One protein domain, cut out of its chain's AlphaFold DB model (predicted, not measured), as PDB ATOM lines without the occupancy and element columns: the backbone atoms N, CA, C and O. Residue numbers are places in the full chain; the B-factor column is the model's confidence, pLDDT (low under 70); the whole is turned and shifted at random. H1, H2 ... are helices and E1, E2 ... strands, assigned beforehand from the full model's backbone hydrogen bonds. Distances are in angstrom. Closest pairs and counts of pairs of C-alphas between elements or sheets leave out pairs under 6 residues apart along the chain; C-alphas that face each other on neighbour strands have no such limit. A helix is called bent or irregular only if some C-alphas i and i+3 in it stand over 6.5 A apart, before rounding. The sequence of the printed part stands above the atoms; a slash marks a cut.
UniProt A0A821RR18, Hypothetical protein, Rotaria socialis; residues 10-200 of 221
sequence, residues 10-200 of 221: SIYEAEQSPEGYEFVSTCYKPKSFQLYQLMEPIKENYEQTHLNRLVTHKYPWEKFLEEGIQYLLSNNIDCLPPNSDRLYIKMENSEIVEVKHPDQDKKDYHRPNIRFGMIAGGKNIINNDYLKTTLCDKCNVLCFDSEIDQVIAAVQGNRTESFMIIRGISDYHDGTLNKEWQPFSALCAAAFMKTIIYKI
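What this domain is: This is residues 10 to 200 of the 221 residues of the protein "Hypothetical protein" of Rotaria socialis (UniProt A0A821RR18). A strongly twisted sheet with a long hairpin, E1 and E2, at one end of the domain is covered by H4 on one face and by H5 on the other. At the opposite end lies a separate group of helices, where H6 packs closely on H2 and meets H1 with a few residues, while a small hairpin, E3 and E4, makes a second sheet. The printed part has 191 residues with six named helices and six named strands, in the order E1 E2 H1 H2 E3 E4 E5 H3 H4 E6 H5 H6; the larger sheet runs E2 E1 E5 E6 and is mixed, the smaller is antiparallel. The class is mixed, helices and strands; the whole is compact, with a radius of gyration of the C-alphas of 18.2 A and spans of 54 by 43 by 35 A.

Where its parts are: E1, residues 10 to 17, begins at C-alpha 10 (4.549, 0.070, 12.036) and is 20.5 A long; E2, 20 to 28, is 25.6 A. E5 is 118 to 121 and E6 141 to 144. H3 is 123 to 126, H4 129 to 139, 15.0 A, and H5 149 to 157, 12.3 A. H1, 34 to 49, is 24.0 A, with a kink of 33 degrees near residue 42; it is irregular, C-alphas 38 and 41 being 7.0 A apart. H2, 60 to 74, is 22.2 A. E3 is 87 to 90 and E4 96 to 99. H6, 179 to 197, is 27.6 A and ends at C-alpha 197 (-9.697, 7.288, 30.412); it is only just irregular, C-alphas 180 and 183 being 6.9 A apart.

How they stand to each other: The hairpin E1 and E2 is antiparallel, with N 13 and O 24 at 2.8 A. E5 is parallel to E1, N 121 and O 10 at 2.8 A, and to E6, N 120 and O 143 at 2.9 A. E5, H3, H4 and E6 form a strand-helix-strand unit, parallel strands joined through helices, with a right-handed crossover. H4 and H5 on opposite faces give three layers, helices on both faces of a sheet; H3 is on the same face as H5. H6 touches H2, closest C-alphas Trp 61 and Phe 192 at 5.0 A, at a steep tilt of 50 degrees, opposite ways. H6 only just touches H1, with 3 pairs of C-alphas within 8 A, closest Met 39 and Ile 196 at 6.7 A. The hairpin E3 and E4 has N 99 and O 87 at 2.8 A. H4 and H5 have every O i to N i+4 pair within hydrogen-bond range; H1 has 10 of 12, H2 10 of 11, H6 13 of 15, and H3 is too short for one.

The domain as a whole: The C-alphas farthest apart, Pro 18 and Ser 74, are 58.1 A apart. The printed part has no cut. The links H2 to E3, E4 to E5 and H5 to H6 are long, and residues 51 to 56 stand free. Mean pLDDT of the printed part is 88.8, and residues 104 to 107 are under 70.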
ATOM      1  N   SER A  10       3.281   0.404  12.683       92.81
ATOM      2  CA  SER A  10       4.549   0.070  12.036       92.81
ATOM      3  C   SER A  10       4.892   1.113  10.982       92.81
ATOM      4  O   SER A  10       4.023   1.533  10.224       92.81
ATOM      5  N   ILE A  11       6.154   1.533  10.939       93.00
ATOM      6  CA  ILE A  11       6.672   2.405   9.879       93.00
ATOM      7  C   ILE A  11       7.187   1.498   8.774       93.00
ATOM      8  O   ILE A  11       8.084   0.696   9.036       93.00
ATOM      9  N   TYR A  12       6.614   1.616   7.579       92.75
ATOM     10  CA  TYR A  12       6.968   0.783   6.438       92.75
ATOM     11  C   TYR A  12       7.850   1.532   5.444       92.75
ATOM     12  O   TYR A  12       7.631   2.705   5.142       92.75
ATOM     13  N   GLU A  13       8.797   0.804   4.875       91.69
ATOM     14  CA  GLU A  13       9.566   1.188   3.702       91.69
ATOM     15  C   GLU A  13       9.390   0.112   2.627       91.69
ATOM     16  O   GLU A  13       9.192  -1.065   2.932       91.69
ATOM     17  N   ALA A  14       9.412   0.522   1.360       91.38
ATOM     18  CA  ALA A  14       9.315  -0.391   0.229       91.38
ATOM     19  C   ALA A  14      10.677  -0.517  -0.442       91.38
ATOM     20  O   ALA A  14      11.262   0.482  -0.867       91.38
ATOM     21  N   GLU A  15      11.126  -1.752  -0.601       89.06
ATOM     22  CA  GLU A  15      12.316  -2.107  -1.356       89.06
ATOM     23  C   GLU A  15      11.897  -2.813  -2.645       89.06
ATOM     24  O   GLU A  15      10.983  -3.643  -2.667       89.06
ATOM     25  N   GLN A  16      12.534  -2.448  -3.756       85.50
ATOM     26  CA  GLN A  16      12.227  -3.054  -5.044       85.50
ATOM     27  C   GLN A  16      12.852  -4.449  -5.125       85.50
ATOM     28  O   GLN A  16      14.053  -4.611  -4.911       85.50
ATOM     29  N   SER A  17      12.044  -5.448  -5.473       83.00
ATOM     30  CA  SER A  17      12.459  -6.841  -5.621       83.00
ATOM     31  C   SER A  17      12.111  -7.374  -7.021       83.00
ATOM     32  O   SER A  17      11.301  -6.773  -7.732       83.00
ATOM     33  N   PRO A  18      12.693  -8.507  -7.463       82.88
ATOM     34  CA  PRO A  18      12.356  -9.118  -8.754       82.88
ATOM     35  C   PRO A  18      10.870  -9.483  -8.912       82.88
ATOM     36  O   PRO A  18      10.379  -9.573 -10.034       82.88
ATOM     37  N   GLU A  19      10.156  -9.676  -7.799       80.88
ATOM     38  CA  GLU A  19       8.727 -10.013  -7.746       80.88
ATOM     39  C   GLU A  19       7.830  -8.780  -7.502       80.88
ATOM     40  O   GLU A  19       6.622  -8.912  -7.296       80.88
ATOM     41  N   GLY A  20       8.397  -7.567  -7.518       84.44
ATOM     42  CA  GLY A  20       7.686  -6.306  -7.309       84.44
ATOM     43  C   GLY A  20       8.278  -5.498  -6.158       84.44
ATOM     44  O   GLY A  20       9.347  -4.910  -6.297       84.44
ATOM     45  N   TYR A  21       7.559  -5.436  -5.035       85.44
ATOM     46  CA  TYR A  21       8.023  -4.763  -3.819       85.44
ATOM     47  C   TYR A  21       7.972  -5.694  -2.612       85.44
ATOM     48  O   TYR A  21       6.964  -6.380  -2.369       85.44
ATOM     49  N   GLU A  22       9.056  -5.665  -1.849       89.88
ATOM     50  CA  GLU A  22       9.146  -6.196  -0.498       89.88
ATOM     51  C   GLU A  22       9.025  -5.036   0.493       89.88
ATOM     52  O   GLU A  22       9.505  -3.932   0.235       89.88
ATOM     53  N   PHE A  23       8.325  -5.265   1.602       91.06
ATOM     54  CA  PHE A  23       8.129  -4.244   2.624       91.06
ATOM     55  C   PHE A  23       8.964  -4.586   3.847       91.06
ATOM     56  O   PHE A  23       8.836  -5.674   4.408       91.06
ATOM     57  N   VAL A  24       9.782  -3.632   4.271       91.25
ATOM     58  CA  VAL A  24      10.535  -3.700   5.521       91.25
ATOM     59  C   VAL A  24       9.864  -2.756   6.506       91.25
ATOM     60  O   VAL A  24       9.423  -1.671   6.129       91.25
ATOM     61  N   SER A  25       9.746  -3.165   7.768       91.44
ATOM     62  CA  SER A  25       9.023  -2.366   8.756       91.44
ATOM     63  C   SER A  25       9.710  -2.288  10.106       91.44
ATOM     64  O   SER A  25      10.190  -3.290  10.639       91.44
ATOM     65  N   THR A  26       9.640  -1.107  10.715       91.56
ATOM     66  CA  THR A  26       9.897  -0.937  12.148       91.56
ATOM     67  C   THR A  26       8.576  -1.007  12.904       91.56
ATOM     68  O   THR A  26       7.727  -0.128  12.760       91.56
ATOM     69  N   CYS A  27       8.408  -2.049  13.717       90.62
ATOM     70  CA  CYS A  27       7.183  -2.304  14.473       90.62
ATOM     71  C   CYS A  27       7.227  -1.664  15.869       90.62
ATOM     72  O   CYS A  27       8.177  -1.861  16.632       90.62
ATOM     73  N   TYR A  28       6.152  -0.978  16.244       90.56
ATOM     74  CA  TYR A  28       5.973  -0.346  17.548       90.56
ATOM     75  C   TYR A  28       4.838  -1.025  18.316       90.56
ATOM     76  O   TYR A  28       3.722  -1.212  17.818       90.56
ATOM     77  N   LYS A  29       5.139  -1.411  19.560       89.69
ATOM     78  CA  LYS A  29       4.195  -2.049  20.481       89.69
ATOM     79  C   LYS A  29       4.476  -1.607  21.916       89.69
ATOM     80  O   LYS A  29       5.643  -1.425  22.275       89.69
ATOM     81  N   PRO A  30       3.439  -1.433  22.749       91.12
ATOM     82  CA  PRO A  30       3.642  -1.146  24.160       91.12
ATOM     83  C   PRO A  30       4.326  -2.337  24.846       91.12
ATOM     84  O   PRO A  30       4.183  -3.488  24.432       91.12
ATOM     85  N   LYS A  31       5.047  -2.070  25.935       89.94
ATOM     86  CA  LYS A  31       5.577  -3.128  26.813       89.94
ATOM     87  C   LYS A  31       4.494  -3.684  27.740       89.94
ATOM     88  O   LYS A  31       4.528  -4.854  28.102       89.94
ATOM     89  N   SER A  32       3.538  -2.837  28.113       90.94
ATOM     90  CA  SER A  32       2.392  -3.135  28.962       90.94
ATOM     91  C   SER A  32       1.098  -2.926  28.183       90.94
ATOM     92  O   SER A  32       0.828  -1.844  27.667       90.94
ATOM     93  N   PHE A  33       0.263  -3.961  28.140       90.69
ATOM     94  CA  PHE A  33      -0.998  -3.968  27.395       90.69
ATOM     95  C   PHE A  33      -2.204  -3.569  28.259       90.69
ATOM     96  O   PHE A  33      -3.343  -3.788  27.863       90.69
ATOM     97  N   GLN A  34      -1.989  -2.964  29.430       90.00
ATOM     98  CA  GLN A  34      -3.070  -2.610  30.364       90.00
ATOM     99  C   GLN A  34      -4.155  -1.728  29.727       90.00
ATOM    100  O   GLN A  34      -5.339  -1.955  29.955       90.00
ATOM    101  N   LEU A  35      -3.773  -0.757  28.889       91.25
ATOM    102  CA  LEU A  35      -4.745   0.076  28.169       91.25
ATOM    103  C   LEU A  35      -5.593  -0.741  27.182       91.25
ATOM    104  O   LEU A  35      -6.779  -0.464  27.027       91.25
ATOM    105  N   TYR A  36      -5.012  -1.771  26.562       91.06
ATOM    106  CA  TYR A  36      -5.723  -2.662  25.642       91.06
ATOM    107  C   TYR A  36      -6.635  -3.625  26.412       91.06
ATOM    108  O   TYR A  36      -7.794  -3.804  26.067       91.06
ATOM    109  N   GLN A  37      -6.192  -4.146  27.555       91.00
ATOM    110  CA  GLN A  37      -7.052  -4.957  28.426       91.00
ATOM    111  C   GLN A  37      -8.298  -4.188  28.897       91.00
ATOM    112  O   GLN A  37      -9.379  -4.763  28.995       91.00
ATOM    113  N   LEU A  38      -8.176  -2.878  29.148       91.38
ATOM    114  CA  LEU A  38      -9.322  -2.021  29.472       91.38
ATOM    115  C   LEU A  38     -10.273  -1.809  28.285       91.38
ATOM    116  O   LEU A  38     -11.462  -1.558  28.505       91.38
ATOM    117  N   MET A  39      -9.771  -1.887  27.047       91.50
ATOM    118  CA  MET A  39     -10.588  -1.715  25.846       91.50
ATOM    119  C   MET A  39     -11.264  -3.010  25.381       91.50
ATOM    120  O   MET A  39     -12.299  -2.904  24.731       91.50
ATOM    121  N   GLU A  40     -10.742  -4.198  25.711       92.25
ATOM    122  CA  GLU A  40     -11.288  -5.480  25.221       92.25
ATOM    123  C   GLU A  40     -12.808  -5.616  25.430       92.25
ATOM    124  O   GLU A  40     -13.511  -5.836  24.445       92.25
ATOM    125  N   PRO A  41     -13.392  -5.338  26.616       92.69
ATOM    126  CA  PRO A  41     -14.846  -5.436  26.785       92.69
ATOM    127  C   PRO A  41     -15.633  -4.430  25.928       92.69
ATOM    128  O   PRO A  41     -16.785  -4.665  25.570       92.69
ATOM    129  N   ILE A  42     -15.031  -3.274  25.623       92.50
ATOM    130  CA  ILE A  42     -15.632  -2.260  24.745       92.50
ATOM    131  C   ILE A  42     -15.614  -2.765  23.302       92.50
ATOM    132  O   ILE A  42     -16.628  -2.656  22.610       92.50
ATOM    133  N   LYS A  43     -14.475  -3.317  22.871       92.38
ATOM    134  CA  LYS A  43     -14.277  -3.901  21.546       92.38
ATOM    135  C   LYS A  43     -15.229  -5.071  21.313       92.38
ATOM    136  O   LYS A  43     -15.988  -5.020  20.353       92.38
ATOM    137  N   GLU A  44     -15.264  -6.049  22.215       92.38
ATOM    138  CA  GLU A  44     -16.139  -7.224  22.114       92.38
ATOM    139  C   GLU A  44     -17.613  -6.821  22.005       92.38
ATOM    140  O   GLU A  44     -18.321  -7.264  21.099       92.38
ATOM    141  N   ASN A  45     -18.075  -5.920  22.880       92.19
ATOM    142  CA  ASN A  45     -19.445  -5.421  22.821       92.19
ATOM    143  C   ASN A  45     -19.732  -4.708  21.492       92.19
ATOM    144  O   ASN A  45     -20.801  -4.897  20.913       92.19
ATOM    145  N   TYR A  46     -18.804  -3.890  20.993       92.19
ATOM    146  CA  TYR A  46     -18.970  -3.205  19.714       92.19
ATOM    147  C   TYR A  46     -19.040  -4.197  18.544       92.19
ATOM    148  O   TYR A  46     -20.005  -4.158  17.786       92.19
ATOM    149  N   GLU A  47     -18.084  -5.120  18.429       90.62
ATOM    150  CA  GLU A  47     -18.020  -6.134  17.363       90.62
ATOM    151  C   GLU A  47     -19.275  -7.018  17.317       90.62
ATOM    152  O   GLU A  47     -19.774  -7.326  16.235       90.62
ATOM    153  N   GLN A  48     -19.854  -7.354  18.473       89.50
ATOM    154  CA  GLN A  48     -21.081  -8.154  18.550       89.50
ATOM    155  C   GLN A  48     -22.349  -7.384  18.159       89.50
ATOM    156  O   GLN A  48     -23.317  -7.983  17.689       89.50
ATOM    157  N   THR A  49     -22.385  -6.067  18.382       89.06
ATOM    158  CA  THR A  49     -23.638  -5.294  18.324       89.06
ATOM    159  C   THR A  49     -23.708  -4.296  17.172       89.06
ATOM    160  O   THR A  49     -24.815  -3.915  16.789       89.06
ATOM    161  N   HIS A  50     -22.580  -3.879  16.583       86.50
ATOM    162  CA  HIS A  50     -22.571  -2.738  15.662       86.50
ATOM    163  C   HIS A  50     -23.282  -3.018  14.328       86.50
ATOM    164  O   HIS A  50     -23.849  -2.095  13.747       86.50
ATOM    165  N   LEU A  51     -23.269  -4.263  13.833       84.06
ATOM    166  CA  LEU A  51     -23.916  -4.623  12.561       84.06
ATOM    167  C   LEU A  51     -25.447  -4.602  12.658       84.06
ATOM    168  O   LEU A  51     -26.116  -4.213  11.709       84.06
ATOM    169  N   ASN A  52     -25.998  -4.968  13.818       83.44
ATOM    170  CA  ASN A  52     -27.445  -5.029  14.071       83.44
ATOM    171  C   ASN A  52     -27.907  -3.891  14.987       83.44
ATOM    172  O   ASN A  52     -28.847  -4.025  15.776       83.44
ATOM    173  N   ARG A  53     -27.185  -2.775  14.937       79.06
ATOM    174  CA  ARG A  53     -27.319  -1.697  15.896       79.06
ATOM    175  C   ARG A  53     -28.674  -1.006  15.778       79.06
ATOM    176  O   ARG A  53     -28.957  -0.313  14.805       79.06
ATOM    177  N   LEU A  54     -29.474  -1.102  16.836       78.88
ATOM    178  CA  LEU A  54     -30.702  -0.321  16.965       78.88
ATOM    179  C   LEU A  54     -30.383   1.165  17.194       78.88
ATOM    180  O   LEU A  54     -29.393   1.519  17.839       78.88
ATOM    181  N   VAL A  55     -31.271   2.051  16.735       74.19
ATOM    182  CA  VAL A  55     -31.169   3.508  16.959       74.19
ATOM    183  C   VAL A  55     -31.047   3.842  18.453       74.19
ATOM    184  O   VAL A  55     -30.306   4.743  18.833       74.19
ATOM    185  N   THR A  56     -31.708   3.066  19.313       75.75
ATOM    186  CA  THR A  56     -31.711   3.245  20.772       75.75
ATOM    187  C   THR A  56     -30.419   2.804  21.462       75.75
ATOM    188  O   THR A  56     -30.169   3.211  22.597       75.75
ATOM    189  N   HIS A  57     -29.586   1.983  20.815       79.50
ATOM    190  CA  HIS A  57     -28.353   1.482  21.415       79.50
ATOM    191  C   HIS A  57     -27.249   2.541  21.340       79.50
ATOM    192  O   HIS A  57     -26.726   2.811  20.255       79.50
ATOM    193  N   LYS A  58     -26.865   3.119  22.484       83.56
ATOM    194  CA  LYS A  58     -25.772   4.099  22.586       83.56
ATOM    195  C   LYS A  58     -24.509   3.482  23.175       83.56
ATOM    196  O   LYS A  58     -24.555   2.859  24.235       83.56
ATOM    197  N   TYR A  59     -23.380   3.718  22.514       91.94
ATOM    198  CA  TYR A  59     -22.068   3.368  23.052       91.94
ATOM    199  C   TYR A  59     -21.522   4.484  23.956       91.94
ATOM    200  O   TYR A  59     -21.916   5.643  23.801       91.94
ATOM    201  N   PRO A  60     -20.583   4.184  24.873       90.94
ATOM    202  CA  PRO A  60     -20.069   5.178  25.815       90.94
ATOM    203  C   PRO A  60     -19.471   6.434  25.162       90.94
ATOM    204  O   PRO A  60     -19.684   7.536  25.666       90.94
ATOM    205  N   TRP A  61     -18.769   6.292  24.031       94.44
ATOM    206  CA  TRP A  61     -18.155   7.429  23.336       94.44
ATOM    207  C   TRP A  61     -19.179   8.376  22.719       94.44
ATOM    208  O   TRP A  61     -18.879   9.553  22.578       94.44
ATOM    209  N   GLU A  62     -20.388   7.916  22.391       93.50
ATOM    210  CA  GLU A  62     -21.408   8.783  21.788       93.50
ATOM    211  C   GLU A  62     -21.871   9.865  22.749       93.50
ATOM    212  O   GLU A  62     -22.053  11.007  22.347       93.50
ATOM    213  N   LYS A  63     -21.968   9.539  24.043       93.88
ATOM    214  CA  LYS A  63     -22.237  10.543  25.070       93.88
ATOM    215  C   LYS A  63     -21.156  11.628  25.071       93.88
ATOM    216  O   LYS A  63     -21.465  12.813  25.114       93.88
ATOM    217  N   PHE A  64     -19.887  11.228  25.030       96.12
ATOM    218  CA  PHE A  64     -18.770  12.175  25.037       96.12
ATOM    219  C   PHE A  64     -18.646  12.964  23.734       96.12
ATOM    220  O   PHE A  64     -18.214  14.113  23.768       96.12
ATOM    221  N   LEU A  65     -19.049  12.369  22.613       96.00
ATOM    222  CA  LEU A  65     -19.145  13.040  21.325       96.00
ATOM    223  C   LEU A  65     -20.236  14.117  21.361       96.00
ATOM    224  O   LEU A  65     -19.955  15.260  21.024       96.00
ATOM    225  N   GLU A  66     -21.437  13.790  21.846       94.88
ATOM    226  CA  GLU A  66     -22.550  14.738  22.013       94.88
ATOM    227  C   GLU A  66     -22.162  15.914  22.926       94.88
ATOM    228  O   GLU A  66     -22.345  17.073  22.553       94.88
ATOM    229  N   GLU A  67     -21.566  15.631  24.092       96.06
ATOM    230  CA  GLU A  67     -21.043  16.656  25.011       96.06
ATOM    231  C   GLU A  67     -19.984  17.543  24.338       96.06
ATOM    232  O   GLU A  67     -19.987  18.764  24.499       96.06
ATOM    233  N   GLY A  68     -19.067  16.930  23.585       96.75
ATOM    234  CA  GLY A  68     -17.990  17.631  22.897       96.75
ATOM    235  C   GLY A  68     -18.490  18.536  21.773       96.75
ATOM    236  O   GLY A  68     -18.046  19.680  21.685       96.75
ATOM    237  N   ILE A  69     -19.460  18.074  20.977       96.50
ATOM    238  CA  ILE A  69     -20.114  18.880  19.935       96.50
ATOM    239  C   ILE A  69     -20.776  20.102  20.575       96.50
ATOM    240  O   ILE A  69     -20.531  21.229  20.153       96.50
ATOM    241  N   GLN A  70     -21.573  19.900  21.628       97.19
ATOM    242  CA  GLN A  70     -22.245  21.000  22.325       97.19
ATOM    243  C   GLN A  70     -21.245  22.035  22.856       97.19
ATOM    244  O   GLN A  70     -21.436  23.239  22.669       97.19
ATOM    245  N   TYR A  71     -20.163  21.569  23.482       97.44
ATOM    246  CA  TYR A  71     -19.120  22.438  24.012       97.44
ATOM    247  C   TYR A  71     -18.427  23.246  22.910       97.44
ATOM    248  O   TYR A  71     -18.326  24.468  23.024       97.44
ATOM    249  N   LEU A  72     -17.977  22.605  21.833       97.12
ATOM    250  CA  LEU A  72     -17.252  23.280  20.756       97.12
ATOM    251  C   LEU A  72     -18.142  24.276  20.004       97.12
ATOM    252  O   LEU A  72     -17.724  25.413  19.789       97.12
ATOM    253  N   LEU A  73     -19.400  23.918  19.733       97.06
ATOM    254  CA  LEU A  73     -20.364  24.834  19.120       97.06
ATOM    255  C   LEU A  73     -20.644  26.057  20.000       97.06
ATOM    256  O   LEU A  73     -20.679  27.173  19.487       97.06
ATOM    257  N   SER A  74     -20.763  25.888  21.323       97.44
ATOM    258  CA  SER A  74     -20.918  27.028  22.245       97.44
ATOM    259  C   SER A  74     -19.706  27.970  22.267       97.44
ATOM    260  O   SER A  74     -19.837  29.129  22.656       97.44
ATOM    261  N   ASN A  75     -18.545  27.491  21.812       96.94
ATOM    262  CA  ASN A  75     -17.307  28.256  21.681       96.94
ATOM    263  C   ASN A  75     -17.016  28.673  20.225       96.94
ATOM    264  O   ASN A  75     -15.904  29.102  19.929       96.94
ATOM    265  N   ASN A  76     -18.004  28.588  19.325       95.56
ATOM    266  CA  ASN A  76     -17.888  28.935  17.902       95.56
ATOM    267  C   ASN A  76     -16.829  28.119  17.134       95.56
ATOM    268  O   ASN A  76     -16.221  28.622  16.189       95.56
ATOM    269  N   ILE A  77     -16.602  26.866  17.531       94.94
ATOM    270  CA  ILE A  77     -15.737  25.925  16.814       94.94
ATOM    271  C   ILE A  77     -16.635  24.930  16.078       94.94
ATOM    272  O   ILE A  77     -17.324  24.126  16.709       94.94
ATOM    273  N   ASP A  78     -16.622  24.985  14.744       93.69
ATOM    274  CA  ASP A  78     -17.334  24.003  13.928       93.69
ATOM    275  C   ASP A  78     -16.622  22.649  13.991       93.69
ATOM    276  O   ASP A  78     -15.431  22.515  13.705       93.69
ATOM    277  N   CYS A  79     -17.377  21.650  14.422       93.62
ATOM    278  CA  CYS A  79     -16.949  20.267  14.551       93.62
ATOM    279  C   CYS A  79     -18.064  19.309  14.135       93.62
ATOM    280  O   CYS A  79     -18.027  18.138  14.506       93.62
ATOM    281  N   LEU A  80     -19.085  19.800  13.426       93.38
ATOM    282  CA  LEU A  80     -20.164  18.956  12.938       93.38
ATOM    283  C   LEU A  80     -19.660  18.073  11.789       93.38
ATOM    284  O   LEU A  80     -18.771  18.486  11.041       93.38
ATOM    285  N   PRO A  81     -20.210  16.856  11.630       90.31
ATOM    286  CA  PRO A  81     -19.898  16.050  10.462       90.31
ATOM    287  C   PRO A  81     -20.329  16.803   9.195       90.31
ATOM    288  O   PRO A  81     -21.461  17.298   9.139       90.31
ATOM    289  N   PRO A  82     -19.469  16.880   8.170       87.94
ATOM    290  CA  PRO A  82     -19.849  17.417   6.873       87.94
ATOM    291  C   PRO A  82     -21.015  16.640   6.253       87.94
ATOM    292  O   PRO A  82     -21.161  15.434   6.437       87.94
ATOM    293  N   ASN A  83     -21.822  17.328   5.443       82.38
ATOM    294  CA  ASN A  83     -22.947  16.709   4.727       82.38
ATOM    295  C   ASN A  83     -22.514  15.927   3.469       82.38
ATOM    296  O   ASN A  83     -23.346  15.274   2.840       82.38
ATOM    297  N   SER A  84     -21.239  16.018   3.075       79.25
ATOM    298  CA  SER A  84     -20.668  15.299   1.935       79.25
ATOM    299  C   SER A  84     -19.495  14.427   2.363       79.25
ATOM    300  O   SER A  84     -18.518  14.925   2.914       79.25
ATOM    301  N   ASP A  85     -19.573  13.137   2.046       83.81
ATOM    302  CA  ASP A  85     -18.428  12.228   2.040       83.81
ATOM    303  C   ASP A  85     -17.952  12.082   0.586       83.81
ATOM    304  O   ASP A  85     -18.651  11.494  -0.245       83.81
ATOM    305  N   ARG A  86     -16.798  12.677   0.265       86.38
ATOM    306  CA  ARG A  86     -16.218  12.674  -1.087       86.38
ATOM    307  C   ARG A  86     -15.079  11.671  -1.157       86.38
ATOM    308  O   ARG A  86     -14.154  11.721  -0.344       86.38
ATOM    309  N   LEU A  87     -15.125  10.791  -2.149       87.06
ATOM    310  CA  LEU A  87     -14.053   9.842  -2.425       87.06
ATOM    311  C   LEU A  87     -13.208  10.359  -3.583       87.06
ATOM    312  O   LEU A  87     -13.739  10.777  -4.607       87.06
ATOM    313  N   TYR A  88     -11.891  10.295  -3.429       87.31
ATOM    314  CA  TYR A  88     -10.943  10.723  -4.447       87.31
ATOM    315  C   TYR A  88     -10.044   9.561  -4.847       87.31
ATOM    316  O   TYR A  88      -9.585   8.807  -3.990       87.31
ATOM    317  N   ILE A  89      -9.775   9.440  -6.143       85.12
ATOM    318  CA  ILE A  89      -8.803   8.497  -6.697       85.12
ATOM    319  C   ILE A  89      -7.725   9.295  -7.418       85.12
ATOM    320  O   ILE A  89      -8.028  10.202  -8.195       85.12
ATOM    321  N   LYS A  90      -6.464   8.940  -7.168       83.25
ATOM    322  CA  LYS A  90      -5.327   9.454  -7.925       83.25
ATOM    323  C   LYS A  90      -5.109   8.579  -9.155       83.25
ATOM    324  O   LYS A  90      -4.921   7.370  -9.046       83.25
ATOM    325  N   MET A  91      -5.152   9.202 -10.318       84.00
ATOM    326  CA  MET A  91      -4.920   8.566 -11.608       84.00
ATOM    327  C   MET A  91      -3.413   8.450 -11.897       84.00
ATOM    328  O   MET A  91      -2.589   9.113 -11.262       84.00
ATOM    329  N   GLU A  92      -3.032   7.640 -12.891       78.31
ATOM    330  CA  GLU A  92      -1.622   7.443 -13.289       78.31
ATOM    331  C   GLU A  92      -0.926   8.753 -13.696       78.31
ATOM    332  O   GLU A  92       0.256   8.958 -13.420       78.31
ATOM    333  N   ASN A  93      -1.673   9.687 -14.291       82.69
ATOM    334  CA  ASN A  93      -1.204  11.029 -14.655       82.69
ATOM    335  C   ASN A  93      -1.075  11.987 -13.446       82.69
ATOM    336  O   ASN A  93      -0.833  13.176 -13.640       82.69
ATOM    337  N   SER A  94      -1.229  11.490 -12.211       81.25
ATOM    338  CA  SER A  94      -1.268  12.254 -10.954       81.25
ATOM    339  C   SER A  94      -2.458  13.206 -10.790       81.25
ATOM    340  O   SER A  94      -2.483  13.988  -9.839       81.25
ATOM    341  N   GLU A  95      -3.457  13.131 -11.665       86.31
ATOM    342  CA  GLU A  95      -4.715  13.850 -11.499       86.31
ATOM    343  C   GLU A  95      -5.551  13.207 -10.390       86.31
ATOM    344  O   GLU A  95      -5.641  11.983 -10.289       86.31
ATOM    345  N   ILE A  96      -6.167  14.037  -9.550       87.00
ATOM    346  CA  ILE A  96      -7.065  13.584  -8.489       87.00
ATOM    347  C   ILE A  96      -8.496  13.790  -8.974       87.00
ATOM    348  O   ILE A  96      -8.910  14.919  -9.230       87.00
ATOM    349  N   VAL A  97      -9.250  12.697  -9.079       89.88
ATOM    350  CA  VAL A  97     -10.627  12.702  -9.579       89.88
ATOM    351  C   VAL A  97     -11.578  12.296  -8.460       89.88
ATOM    352  O   VAL A  97     -11.350  11.303  -7.768       89.88
ATOM    353  N   GLU A  98     -12.653  13.066  -8.287       90.62
ATOM    354  CA  GLU A  98     -13.748  12.703  -7.389       90.62
ATOM    355  C   GLU A  98     -14.568  11.566  -8.000       90.62
ATOM    356  O   GLU A  98     -15.010  11.636  -9.150       90.62
ATOM    357  N   VAL A  99     -14.785  10.513  -7.223       89.44
ATOM    358  CA  VAL A  99     -15.559   9.343  -7.622       89.44
ATOM    359  C   VAL A  99     -16.691   9.101  -6.636       89.44
ATOM    360  O   VAL A  99     -16.668   9.544  -5.487       89.44
ATOM    361  N   LYS A 100     -17.707   8.366  -7.082       85.56
ATOM    362  CA  LYS A 100     -18.756   7.908  -6.175       85.56
ATOM    363  C   LYS A 100     -18.217   6.801  -5.281       85.56
ATOM    364  O   LYS A 100     -17.469   5.936  -5.735       85.56
ATOM    365  N   HIS A 101     -18.661   6.804  -4.031       81.94
ATOM    366  CA  HIS A 101     -18.494   5.653  -3.154       81.94
ATOM    367  C   HIS A 101     -19.140   4.403  -3.782       81.94
ATOM    368  O   HIS A 101     -20.210   4.534  -4.384       81.94
ATOM    369  N   PRO A 102     -18.534   3.204  -3.640       82.31
ATOM    370  CA  PRO A 102     -19.215   1.935  -3.933       82.31
ATOM    371  C   PRO A 102     -20.543   1.897  -3.177       82.31
ATOM    372  O   PRO A 102     -20.546   2.397  -2.060       82.31
ATOM    373  N   ASP A 103     -21.626   1.343  -3.737       70.06
ATOM    374  CA  ASP A 103     -22.974   1.383  -3.133       70.06
ATOM    375  C   ASP A 103     -22.933   1.173  -1.608       70.06
ATOM    376  O   ASP A 103     -22.685   0.072  -1.114       70.06
ATOM    377  N   GLN A 104     -23.122   2.262  -0.856       58.19
ATOM    378  CA  GLN A 104     -23.155   2.228   0.601       58.19
ATOM    379  C   GLN A 104     -24.608   2.340   1.037       58.19
ATOM    380  O   GLN A 104     -25.291   3.311   0.700       58.19
ATOM    381  N   ASP A 105     -25.065   1.376   1.834       55.88
ATOM    382  CA  ASP A 105     -26.254   1.564   2.655       55.88
ATOM    383  C   ASP A 105     -26.115   2.876   3.434       55.88
ATOM    384  O   ASP A 105     -25.029   3.202   3.919       55.88
ATOM    385  N   LYS A 106     -27.207   3.647   3.516       57.78
ATOM    386  CA  LYS A 106     -27.273   4.976   4.149       57.78
ATOM    387  C   LYS A 106     -26.473   5.008   5.458       57.78
ATOM    388  O   LYS A 106     -26.959   4.550   6.491       57.78
ATOM    389  N   LYS A 107     -25.261   5.566   5.425       63.12
ATOM    390  CA  LYS A 107     -24.447   5.741   6.627       63.12
ATOM    391  C   LYS A 107     -24.998   6.898   7.443       63.12
ATOM    392  O   LYS A 107     -25.236   7.986   6.927       63.12
ATOM    393  N   ASP A 108     -25.182   6.652   8.731       73.38
ATOM    394  CA  ASP A 108     -25.414   7.713   9.698       73.38
ATOM    395  C   ASP A 108     -24.075   8.402   9.987       73.38
ATOM    396  O   ASP A 108     -23.303   7.953  10.835       73.38
ATOM    397  N   TYR A 109     -23.776   9.474   9.250       72.44
ATOM    398  CA  TYR A 109     -22.535  10.241   9.406       72.44
ATOM    399  C   TYR A 109     -22.381  10.874  10.796       72.44
ATOM    400  O   TYR A 109     -21.275  11.251  11.178       72.44
ATOM    401  N   HIS A 110     -23.454  10.944  11.591       75.38
ATOM    402  CA  HIS A 110     -23.393  11.410  12.974       75.38
ATOM    403  C   HIS A 110     -22.904  10.330  13.948       75.38
ATOM    404  O   HIS A 110     -22.626  10.636  15.108       75.38
ATOM    405  N   ARG A 111     -22.779   9.071  13.504       83.50
ATOM    406  CA  ARG A 111     -22.373   7.941  14.346       83.50
ATOM    407  C   ARG A 111     -21.076   7.325  13.823       83.50
ATOM    408  O   ARG A 111     -21.105   6.566  12.855       83.50
ATOM    409  N   PRO A 112     -19.928   7.608  14.465       88.19
ATOM    410  CA  PRO A 112     -18.653   7.086  13.999       88.19
ATOM    411  C   PRO A 112     -18.600   5.564  14.135       88.19
ATOM    412  O   PRO A 112     -19.002   4.995  15.155       88.19
ATOM    413  N   ASN A 113     -18.046   4.915  13.111       89.25
ATOM    414  CA  ASN A 113     -17.661   3.512  13.178       89.25
ATOM    415  C   ASN A 113     -16.261   3.397  13.781       89.25
ATOM    416  O   ASN A 113     -15.347   4.113  13.375       89.25
ATOM    417  N   ILE A 114     -16.087   2.464  14.710       91.88
ATOM    418  CA  ILE A 114     -14.790   2.145  15.305       91.88
ATOM    419  C   ILE A 114     -14.189   0.942  14.577       91.88
ATOM    420  O   ILE A 114     -14.897   0.001  14.211       91.88
ATOM    421  N   ARG A 115     -12.878   0.979  14.345       92.38
ATOM    422  CA  ARG A 115     -12.093  -0.116  13.772       92.38
ATOM    423  C   ARG A 115     -10.863  -0.341  14.646       92.38
ATOM    424  O   ARG A 115     -10.288   0.620  15.147       92.38
ATOM    425  N   PHE A 116     -10.476  -1.601  14.816       91.38
ATOM    426  CA  PHE A 116      -9.322  -2.001  15.618       91.38
ATOM    427  C   PHE A 116      -8.347  -2.769  14.731       91.38
ATOM    428  O   PHE A 116      -8.731  -3.780  14.147       91.38
ATOM    429  N   GLY A 117      -7.104  -2.306  14.626       90.44
ATOM    430  CA  GLY A 117      -6.081  -2.976  13.827       90.44
ATOM    431  C   GLY A 117      -4.861  -2.103  13.569       90.44
ATOM    432  O   GLY A 117      -4.641  -1.115  14.269       90.44
ATOM    433  N   MET A 118      -4.069  -2.507  12.578       91.19
ATOM    434  CA  MET A 118      -2.777  -1.904  12.259       91.19
ATOM    435  C   MET A 118      -2.926  -0.499  11.668       91.19
ATOM    436  O   MET A 118      -3.695  -0.292  10.724       91.19
ATOM    437  N   ILE A 119      -2.119   0.431  12.182       93.88
ATOM    438  CA  ILE A 119      -1.885   1.751  11.594       93.88
ATOM    439  C   ILE A 119      -0.487   1.752  10.962       93.88
ATOM    440  O   ILE A 119       0.494   1.407  11.622       93.88
ATOM    441  N   ALA A 120      -0.388   2.130   9.691       94.25
ATOM    442  CA  ALA A 120       0.886   2.200   8.984       94.25
ATOM    443  C   ALA A 120       1.411   3.636   8.875       94.25
ATOM    444  O   ALA A 120       0.703   4.543   8.437       94.25
ATOM    445  N   GLY A 121       2.681   3.801   9.223       93.56
ATOM    446  CA  GLY A 121       3.505   4.957   8.898       93.56
ATOM    447  C   GLY A 121       4.331   4.747   7.631       93.56
ATOM    448  O   GLY A 121       4.272   3.683   7.007       93.56
ATOM    449  N   GLY A 122       5.161   5.730   7.283       91.00
ATOM    450  CA  GLY A 122       6.033   5.674   6.103       91.00
ATOM    451  C   GLY A 122       5.550   6.561   4.956       91.00
ATOM    452  O   GLY A 122       4.753   6.170   4.102       91.00
ATOM    453  N   LYS A 123       6.077   7.788   4.898       86.25
ATOM    454  CA  LYS A 123       5.655   8.824   3.937       86.25
ATOM    455  C   LYS A 123       5.813   8.421   2.463       86.25
ATOM    456  O   LYS A 123       5.004   8.814   1.625       86.25
ATOM    457  N   ASN A 124       6.847   7.650   2.131       87.19
ATOM    458  CA  ASN A 124       7.065   7.114   0.781       87.19
ATOM    459  C   ASN A 124       5.967   6.126   0.356       87.19
ATOM    460  O   ASN A 124       5.596   6.117  -0.816       87.19
ATOM    461  N   ILE A 125       5.430   5.341   1.294       89.94
ATOM    462  CA  ILE A 125       4.303   4.435   1.043       89.94
ATOM    463  C   ILE A 125       3.012   5.227   0.864       89.94
ATOM    464  O   ILE A 125       2.303   5.039  -0.121       89.94
ATOM    465  N   ILE A 126       2.727   6.146   1.791       87.50
ATOM    466  CA  ILE A 126       1.465   6.903   1.836       87.50
ATOM    467  C   ILE A 126       1.243   7.709   0.549       87.50
ATOM    468  O   ILE A 126       0.125   7.767   0.036       87.50
ATOM    469  N   ASN A 127       2.318   8.261  -0.021       84.94
ATOM    470  CA  ASN A 127       2.268   9.094  -1.224       84.94
ATOM    471  C   ASN A 127       2.158   8.302  -2.544       84.94
ATOM    472  O   ASN A 127       2.068   8.909  -3.620       84.94
ATOM    473  N   ASN A 128       2.192   6.968  -2.485       87.62
ATOM    474  CA  ASN A 128       2.142   6.081  -3.640       87.62
ATOM    475  C   ASN A 128       0.973   5.094  -3.500       87.62
ATOM    476  O   ASN A 128       1.056   4.117  -2.761       87.62
ATOM    477  N   ASP A 129      -0.110   5.322  -4.248       86.25
ATOM    478  CA  ASP A 129      -1.334   4.521  -4.131       86.25
ATOM    479  C   ASP A 129      -1.141   3.036  -4.461       86.25
ATOM    480  O   ASP A 129      -1.802   2.190  -3.855       86.25
ATOM    481  N   TYR A 130      -0.203   2.697  -5.352       88.12
ATOM    482  CA  TYR A 130       0.135   1.303  -5.644       88.12
ATOM    483  C   TYR A 130       0.801   0.627  -4.439       88.12
ATOM    484  O   TYR A 130       0.377  -0.455  -4.027       88.12
ATOM    485  N   LEU A 131       1.800   1.276  -3.829       91.00
ATOM    486  CA  LEU A 131       2.456   0.752  -2.624       91.00
ATOM    487  C   LEU A 131       1.481   0.663  -1.451       91.00
ATOM    488  O   LEU A 131       1.459  -0.348  -0.757       91.00
ATOM    489  N   LYS A 132       0.644   1.688  -1.271       90.19
ATOM    490  CA  LYS A 132      -0.395   1.745  -0.242       90.19
ATOM    491  C   LYS A 132      -1.372   0.573  -0.361       90.19
ATOM    492  O   LYS A 132      -1.578  -0.144   0.612       90.19
ATOM    493  N   THR A 133      -1.913   0.344  -1.559       89.81
ATOM    494  CA  THR A 133      -2.851  -0.760  -1.827       89.81
ATOM    495  C   THR A 133      -2.173  -2.113  -1.625       89.81
ATOM    496  O   THR A 133      -2.685  -2.956  -0.896       89.81
ATOM    497  N   THR A 134      -0.964  -2.287  -2.170       91.19
ATOM    498  CA  THR A 134      -0.193  -3.530  -2.011       91.19
ATOM    499  C   THR A 134       0.121  -3.817  -0.538       91.19
ATOM    500  O   THR A 134       0.084  -4.971  -0.112       91.19
ATOM    501  N   LEU A 135       0.424  -2.788   0.261       91.62
ATOM    502  CA  LEU A 135       0.675  -2.942   1.693       91.62
ATOM    503  C   LEU A 135      -0.605  -3.305   2.457       91.62
ATOM    504  O   LEU A 135      -0.558  -4.179   3.322       91.62
ATOM    505  N   CYS A 136      -1.743  -2.681   2.140       90.81
ATOM    506  CA  CYS A 136      -3.038  -3.056   2.715       90.81
ATOM    507  C   CYS A 136      -3.340  -4.543   2.500       90.81
ATOM    508  O   CYS A 136      -3.667  -5.235   3.465       90.81
ATOM    509  N   ASP A 137      -3.152  -5.036   1.274       88.56
ATOM    510  CA  ASP A 137      -3.423  -6.430   0.914       88.56
ATOM    511  C   ASP A 137      -2.475  -7.414   1.615       88.56
ATOM    512  O   ASP A 137      -2.896  -8.489   2.044       88.56
ATOM    513  N   LYS A 138      -1.190  -7.057   1.753       88.88
ATOM    514  CA  LYS A 138      -0.170  -7.939   2.346       88.88
ATOM    515  C   LYS A 138      -0.146  -7.920   3.876       88.88
ATOM    516  O   LYS A 138       0.102  -8.954   4.486       88.88
ATOM    517  N   CYS A 139      -0.365  -6.760   4.492       86.50
ATOM    518  CA  CYS A 139      -0.111  -6.533   5.919       86.50
ATOM    519  C   CYS A 139      -1.378  -6.205   6.725       86.50
ATOM    520  O   CYS A 139      -1.277  -5.875   7.906       86.50
ATOM    521  N   ASN A 140      -2.567  -6.289   6.112       87.50
ATOM    522  CA  ASN A 140      -3.857  -6.003   6.754       87.50
ATOM    523  C   ASN A 140      -3.881  -4.626   7.456       87.50
ATOM    524  O   ASN A 140      -4.385  -4.466   8.572       87.50
ATOM    525  N   VAL A 141      -3.279  -3.627   6.804       91.50
ATOM    526  CA  VAL A 141      -3.245  -2.236   7.275       91.50
ATOM    527  C   VAL A 141      -4.633  -1.620   7.137       91.50
ATOM    528  O   VAL A 141      -5.200  -1.612   6.044       91.50
ATOM    529  N   LEU A 142      -5.164  -1.068   8.232       90.38
ATOM    530  CA  LEU A 142      -6.497  -0.457   8.244       90.38
ATOM    531  C   LEU A 142      -6.480   1.029   7.902       90.38
ATOM    532  O   LEU A 142      -7.434   1.535   7.312       90.38
ATOM    533  N   CYS A 143      -5.434   1.743   8.311       92.38
ATOM    534  CA  CYS A 143      -5.274   3.152   7.988       92.38
ATOM    535  C   CYS A 143      -3.809   3.577   8.022       92.38
ATOM    536  O   CYS A 143      -2.943   2.860   8.524       92.38
ATOM    537  N   PHE A 144      -3.566   4.783   7.521       92.00
ATOM    538  CA  PHE A 144      -2.246   5.380   7.428       92.00
ATOM    539  C   PHE A 144      -2.163   6.659   8.261       92.00
ATOM    540  O   PHE A 144      -3.157   7.374   8.413       92.00
ATOM    541  N   ASP A 145      -0.980   6.951   8.788       90.94
ATOM    542  CA  ASP A 145      -0.658   8.229   9.418       90.94
ATOM    543  C   ASP A 145       0.753   8.656   8.999       90.94
ATOM    544  O   ASP A 145       1.695   7.875   9.071       90.94
ATOM    545  N   SER A 146       0.900   9.883   8.506       80.19
ATOM    546  CA  SER A 146       2.177  10.395   7.991       80.19
ATOM    547  C   SER A 146       2.962  11.237   8.996       80.19
ATOM    548  O   SER A 146       4.054  11.704   8.671       80.19
ATOM    549  N   GLU A 147       2.404  11.507  10.177       82.75
ATOM    550  CA  GLU A 147       2.924  12.516  11.108       82.75
ATOM    551  C   GLU A 147       3.332  11.926  12.461       82.75
ATOM    552  O   GLU A 147       4.231  12.455  13.120       82.75
ATOM    553  N   ILE A 148       2.728  10.812  12.880       87.38
ATOM    554  CA  ILE A 148       2.982  10.223  14.198       87.38
ATOM    555  C   ILE A 148       4.267   9.375  14.257       87.38
ATOM    556  O   ILE A 148       4.707   9.047  15.357       87.38
ATOM    557  N   ASP A 149       4.929   9.095  13.126       90.69
ATOM    558  CA  ASP A 149       6.184   8.317  13.031       90.69
ATOM    559  C   ASP A 149       7.245   8.757  14.056       90.69
ATOM    560  O   ASP A 149       7.826   7.953  14.789       90.69
ATOM    561  N   GLN A 150       7.480  10.067  14.157       88.88
ATOM    562  CA  GLN A 150       8.476  10.607  15.087       88.88
ATOM    563  C   GLN A 150       7.991  10.556  16.538       88.88
ATOM    564  O   GLN A 150       8.778  10.311  17.454       88.88
ATOM    565  N   VAL A 151       6.689  10.758  16.756       91.06
ATOM    566  CA  VAL A 151       6.076  10.707  18.087       91.06
ATOM    567  C   VAL A 151       6.158   9.291  18.642       91.06
ATOM    568  O   VAL A 151       6.578   9.116  19.784       91.06
ATOM    569  N   ILE A 152       5.822   8.271  17.849       90.00
ATOM    570  CA  ILE A 152       5.842   6.881  18.307       90.00
ATOM    571  C   ILE A 152       7.267   6.394  18.586       90.00
ATOM    572  O   ILE A 152       7.510   5.748  19.611       90.00
ATOM    573  N   ALA A 153       8.233   6.798  17.753       88.56
ATOM    574  CA  ALA A 153       9.646   6.542  17.999       88.56
ATOM    575  C   ALA A 153      10.114   7.172  19.322       88.56
ATOM    576  O   ALA A 153      10.773   6.508  20.127       88.56
ATOM    577  N   ALA A 154       9.716   8.419  19.593       90.50
ATOM    578  CA  ALA A 154      10.042   9.110  20.839       90.50
ATOM    579  C   ALA A 154       9.355   8.484  22.065       90.50
ATOM    580  O   ALA A 154       9.998   8.300  23.100       90.50
ATOM    581  N   VAL A 155       8.072   8.114  21.966       89.75
ATOM    582  CA  VAL A 155       7.313   7.450  23.042       89.75
ATOM    583  C   VAL A 155       8.002   6.151  23.460       89.75
ATOM    584  O   VAL A 155       8.224   5.929  24.656       89.75
ATOM    585  N   GLN A 156       8.411   5.331  22.488       84.88
ATOM    586  CA  GLN A 156       9.106   4.074  22.753       84.88
ATOM    587  C   GLN A 156      10.539   4.295  23.275       84.88
ATOM    588  O   GLN A 156      10.980   3.582  24.180       84.88
ATOM    589  N   GLY A 157      11.244   5.319  22.777       87.19
ATOM    590  CA  GLY A 157      12.580   5.712  23.245       87.19
ATOM    591  C   GLY A 157      12.603   6.239  24.686       87.19
ATOM    592  O   GLY A 157      13.515   5.921  25.449       87.19
ATOM    593  N   ASN A 158      11.557   6.954  25.106       87.56
ATOM    594  CA  ASN A 158      11.425   7.541  26.446       87.56
ATOM    595  C   ASN A 158      10.959   6.547  27.524       87.56
ATOM    596  O   ASN A 158      10.542   6.958  28.605       87.56
ATOM    597  N   ARG A 159      11.039   5.236  27.255       81.62
ATOM    598  CA  ARG A 159      10.623   4.157  28.172       81.62
ATOM    599  C   ARG A 159       9.158   4.253  28.617       81.62
ATOM    600  O   ARG A 159       8.815   3.740  29.678       81.62
ATOM    601  N   THR A 160       8.285   4.854  27.808       88.75
ATOM    602  CA  THR A 160       6.841   4.780  28.055       88.75
ATOM    603  C   THR A 160       6.400   3.333  27.863       88.75
ATOM    604  O   THR A 160       6.465   2.797  26.758       88.75
ATOM    605  N   GLU A 161       5.999   2.669  28.945       89.19
ATOM    606  CA  GLU A 161       5.711   1.232  28.901       89.19
ATOM    607  C   GLU A 161       4.307   0.923  28.376       89.19
ATOM    608  O   GLU A 161       4.101  -0.140  27.801       89.19
ATOM    609  N   SER A 162       3.354   1.841  28.534       90.19
ATOM    610  CA  SER A 162       1.954   1.660  28.143       90.19
ATOM    611  C   SER A 162       1.486   2.854  27.319       90.19
ATOM    612  O   SER A 162       1.523   3.987  27.796       90.19
ATOM    613  N   PHE A 163       1.059   2.609  26.080       92.06
ATOM    614  CA  PHE A 163       0.510   3.623  25.181       92.06
ATOM    615  C   PHE A 163      -0.498   2.993  24.217       92.06
ATOM    616  O   PHE A 163      -0.429   1.801  23.921       92.06
ATOM    617  N   MET A 164      -1.411   3.804  23.694       91.56
ATOM    618  CA  MET A 164      -2.364   3.427  22.653       91.56
ATOM    619  C   MET A 164      -2.437   4.550  21.626       91.56
ATOM    620  O   MET A 164      -2.332   5.721  21.990       91.56
ATOM    621  N   ILE A 165      -2.628   4.193  20.359       92.94
ATOM    622  CA  ILE A 165      -2.834   5.158  19.280       92.94
ATOM    623  C   ILE A 165      -4.306   5.115  18.888       92.94
ATOM    624  O   ILE A 165      -4.861   4.047  18.642       92.94
ATOM    625  N   ILE A 166      -4.938   6.285  18.858       94.56
ATOM    626  CA  ILE A 166      -6.333   6.460  18.458       94.56
ATOM    627  C   ILE A 166      -6.336   7.477  17.324       94.56
ATOM    628  O   ILE A 166      -5.916   8.617  17.519       94.56
ATOM    629  N   ARG A 167      -6.802   7.064  16.145       94.19
ATOM    630  CA  ARG A 167      -6.816   7.898  14.942       94.19
ATOM    631  C   ARG A 167      -8.248   8.194  14.508       94.19
ATOM    632  O   ARG A 167      -9.047   7.281  14.320       94.19
ATOM    633  N   GLY A 168      -8.557   9.477  14.339       94.62
ATOM    634  CA  GLY A 168      -9.748   9.920  13.620       94.62
ATOM    635  C   GLY A 168      -9.471   9.918  12.121       94.62
ATOM    636  O   GLY A 168      -8.473  10.490  11.688       94.62
ATOM    637  N   ILE A 169     -10.338   9.284  11.332       92.69
ATOM    638  CA  ILE A 169     -10.208   9.244   9.870       92.69
ATOM    639  C   ILE A 169     -10.930  10.455   9.281       92.69
ATOM    640  O   ILE A 169     -12.127  10.621   9.505       92.69
ATOM    641  N   SER A 170     -10.198  11.313   8.572       91.75
ATOM    642  CA  SER A 170     -10.744  12.507   7.906       91.75
ATOM    643  C   SER A 170     -10.772  12.407   6.384       91.75
ATOM    644  O   SER A 170     -11.516  13.138   5.743       91.75
ATOM    645  N   ASP A 171      -9.960  11.539   5.789       89.38
ATOM    646  CA  ASP A 171      -9.946  11.324   4.348       89.38
ATOM    647  C   ASP A 171      -9.509   9.891   4.001       89.38
ATOM    648  O   ASP A 171      -9.244   9.071   4.881       89.38
ATOM    649  N   TYR A 172      -9.480   9.595   2.702       85.94
ATOM    650  CA  TYR A 172      -9.029   8.318   2.138       85.94
ATOM    651  C   TYR A 172      -7.609   8.422   1.543       85.94
ATOM    652  O   TYR A 172      -7.176   7.545   0.787       85.94
ATOM    653  N   HIS A 173      -6.901   9.520   1.823       84.06
ATOM    654  CA  HIS A 173      -5.614   9.846   1.216       84.06
ATOM    655  C   HIS A 173      -4.551  10.096   2.298       84.06
ATOM    656  O   HIS A 173      -4.429   9.308   3.231       84.06
ATOM    657  N   ASP A 174      -3.729  11.124   2.127       81.44
ATOM    658  CA  ASP A 174      -2.592  11.475   2.978       81.44
ATOM    659  C   ASP A 174      -2.932  12.564   4.017       81.44
ATOM    660  O   ASP A 174      -2.034  13.155   4.614       81.44
ATOM    661  N   GLY A 175      -4.216  12.869   4.229       82.12
ATOM    662  CA  GLY A 175      -4.676  13.950   5.105       82.12
ATOM    663  C   GLY A 175      -4.796  15.319   4.425       82.12
ATOM    664  O   GLY A 175      -5.206  16.287   5.078       82.12
ATOM    665  N   THR A 176      -4.435  15.453   3.143       83.94
ATOM    666  CA  THR A 176      -4.497  16.738   2.425       83.94
ATOM    667  C   THR A 176      -5.853  17.028   1.782       83.94
ATOM    668  O   THR A 176      -6.127  18.192   1.460       83.94
ATOM    669  N   LEU A 177      -6.719  16.021   1.645       84.00
ATOM    670  CA  LEU A 177      -8.065  16.133   1.078       84.00
ATOM    671  C   LEU A 177      -9.116  16.170   2.198       84.00
ATOM    672  O   LEU A 177      -8.806  15.936   3.362       84.00
ATOM    673  N   ASN A 178     -10.367  16.517   1.868       84.06
ATOM    674  CA  ASN A 178     -11.499  16.490   2.811       84.06
ATOM    675  C   ASN A 178     -11.218  17.154   4.174       84.06
ATOM    676  O   ASN A 178     -11.654  16.676   5.220       84.06
ATOM    677  N   LYS A 179     -10.507  18.289   4.182       89.81
ATOM    678  CA  LYS A 179     -10.102  18.976   5.424       89.81
ATOM    679  C   LYS A 179     -11.282  19.351   6.327       89.81
ATOM    680  O   LYS A 179     -11.123  19.430   7.539       89.81
ATOM    681  N   GLU A 180     -12.466  19.517   5.744       91.75
ATOM    682  CA  GLU A 180     -13.750  19.692   6.433       91.75
ATOM    683  C   GLU A 180     -14.090  18.572   7.434       91.75
ATOM    684  O   GLU A 180     -14.754  18.832   8.432       91.75
ATOM    685  N   TRP A 181     -13.597  17.348   7.228       92.94
ATOM    686  CA  TRP A 181     -13.807  16.226   8.146       92.94
ATOM    687  C   TRP A 181     -12.843  16.218   9.337       92.94
ATOM    688  O   TRP A 181     -13.131  15.555  10.334       92.94
ATOM    689  N   GLN A 182     -11.711  16.934   9.273       93.62
ATOM    690  CA  GLN A 182     -10.680  16.901  10.321       93.62
ATOM    691  C   GLN A 182     -11.200  17.318  11.710       93.62
ATOM    692  O   GLN A 182     -10.882  16.624  12.678       93.62
ATOM    693  N   PRO A 183     -12.018  18.382  11.864       95.31
ATOM    694  CA  PRO A 183     -12.548  18.753  13.177       95.31
ATOM    695  C   PRO A 183     -13.441  17.666  13.790       95.31
ATOM    696  O   PRO A 183     -13.273  17.307  14.959       95.31
ATOM    697  N   PHE A 184     -14.360  17.097  13.001       95.44
ATOM    698  CA  PHE A 184     -15.258  16.040  13.473       95.44
ATOM    699  C   PHE A 184     -14.504  14.735  13.765       95.44
ATOM    700  O   PHE A 184     -14.755  14.092  14.787       95.44
ATOM    701  N   SER A 185     -13.542  14.352  12.919       95.06
ATOM    702  CA  SER A 185     -12.746  13.136  13.116       95.06
ATOM    703  C   SER A 185     -11.858  13.230  14.363       95.06
ATOM    704  O   SER A 185     -11.795  12.277  15.148       95.06
ATOM    705  N   ALA A 186     -11.242  14.392  14.606       96.06
ATOM    706  CA  ALA A 186     -10.473  14.665  15.816       96.06
ATOM    707  C   ALA A 186     -11.356  14.577  17.070       96.06
ATOM    708  O   ALA A 186     -10.968  13.962  18.067       96.06
ATOM    709  N   LEU A 187     -12.573  15.125  17.007       97.44
ATOM    710  CA  LEU A 187     -13.529  15.032  18.104       97.44
ATOM    711  C   LEU A 187     -13.967  13.585  18.374       97.44
ATOM    712  O   LEU A 187     -14.034  13.176  19.534       97.44
ATOM    713  N   CYS A 188     -14.207  12.789  17.329       96.94
ATOM    714  CA  CYS A 188     -14.517  11.364  17.463       96.94
ATOM    715  C   CYS A 188     -13.389  10.604  18.180       96.94
ATOM    716  O   CYS A 188     -13.654   9.850  19.120       96.94
ATOM    717  N   ALA A 189     -12.132  10.843  17.790       97.25
ATOM    718  CA  ALA A 189     -10.966  10.251  18.444       97.25
ATOM    719  C   ALA A 189     -10.875  10.659  19.925       97.25
ATOM    720  O   ALA A 189     -10.686   9.807  20.795       97.25
ATOM    721  N   ALA A 190     -11.087  11.942  20.236       97.69
ATOM    722  CA  ALA A 190     -11.073  12.450  21.606       97.69
ATOM    723  C   ALA A 190     -12.205  11.860  22.469       97.69
ATOM    724  O   ALA A 190     -11.980  11.495  23.626       97.69
ATOM    725  N   ALA A 191     -13.413  11.717  21.917       97.19
ATOM    726  CA  ALA A 191     -14.552  11.110  22.601       97.19
ATOM    727  C   ALA A 191     -14.315   9.620  22.910       97.19
ATOM    728  O   ALA A 191     -14.618   9.144  24.013       97.19
ATOM    729  N   PHE A 192     -13.718   8.884  21.968       96.88
ATOM    730  CA  PHE A 192     -13.315   7.498  22.190       96.88
ATOM    731  C   PHE A 192     -12.200   7.397  23.243       96.88
ATOM    732  O   PHE A 192     -12.322   6.631  24.198       96.88
ATOM    733  N   MET A 193     -11.174   8.249  23.163       97.19
ATOM    734  CA  MET A 193     -10.113   8.337  24.172       97.19
ATOM    735  C   MET A 193     -10.676   8.608  25.576       97.19
ATOM    736  O   MET A 193     -10.304   7.929  26.537       97.19
ATOM    737  N   LYS A 194     -11.621   9.550  25.710       96.56
ATOM    738  CA  LYS A 194     -12.289   9.863  26.986       96.56
ATOM    739  C   LYS A 194     -12.991   8.630  27.567       96.56
ATOM    740  O   LYS A 194     -12.936   8.422  28.776       96.56
ATOM    741  N   THR A 195     -13.563   7.764  26.728       95.00
ATOM    742  CA  THR A 195     -14.151   6.488  27.174       95.00
ATOM    743  C   THR A 195     -13.133   5.592  27.870       95.00
ATOM    744  O   THR A 195     -13.425   5.058  28.941       95.00
ATOM    745  N   ILE A 196     -11.937   5.455  27.297       94.50
ATOM    746  CA  ILE A 196     -10.866   4.633  27.869       94.50
ATOM    747  C   ILE A 196     -10.358   5.254  29.171       94.50
ATOM    748  O   ILE A 196     -10.237   4.554  30.172       94.50
ATOM    749  N   ILE A 197     -10.149   6.576  29.205       94.56
ATOM    750  CA  ILE A 197      -9.697   7.288  30.412       94.56
ATOM    751  C   ILE A 197     -10.653   7.048  31.589       94.56
ATOM    752  O   ILE A 197     -10.201   6.786  32.701       94.56
ATOM    753  N   TYR A 198     -11.968   7.066  31.358       93.69
ATOM    754  CA  TYR A 198     -12.967   6.794  32.402       93.69
ATOM    755  C   TYR A 198     -12.956   5.345  32.917       93.69
ATOM    756  O   TYR A 198     -13.537   5.073  33.970       93.69
ATOM    757  N   LYS A 199     -12.322   4.414  32.196       91.38
ATOM    758  CA  LYS A 199     -12.125   3.021  32.620       91.38
ATOM    759  C   LYS A 199     -10.820   2.806  33.383       91.38
ATOM    760  O   LYS A 199     -10.691   1.776  34.040       91.38
ATOM    761  N   ILE A 200      -9.879   3.751  33.335       92.31
ATOM    762  CA  ILE A 200      -8.629   3.654  34.091       92.31
ATOM    763  C   ILE A 200      -8.959   3.712  35.593       92.31
ATOM    764  O   ILE A 200      -9.616   4.661  36.039       92.31
TER     765      ILE A 200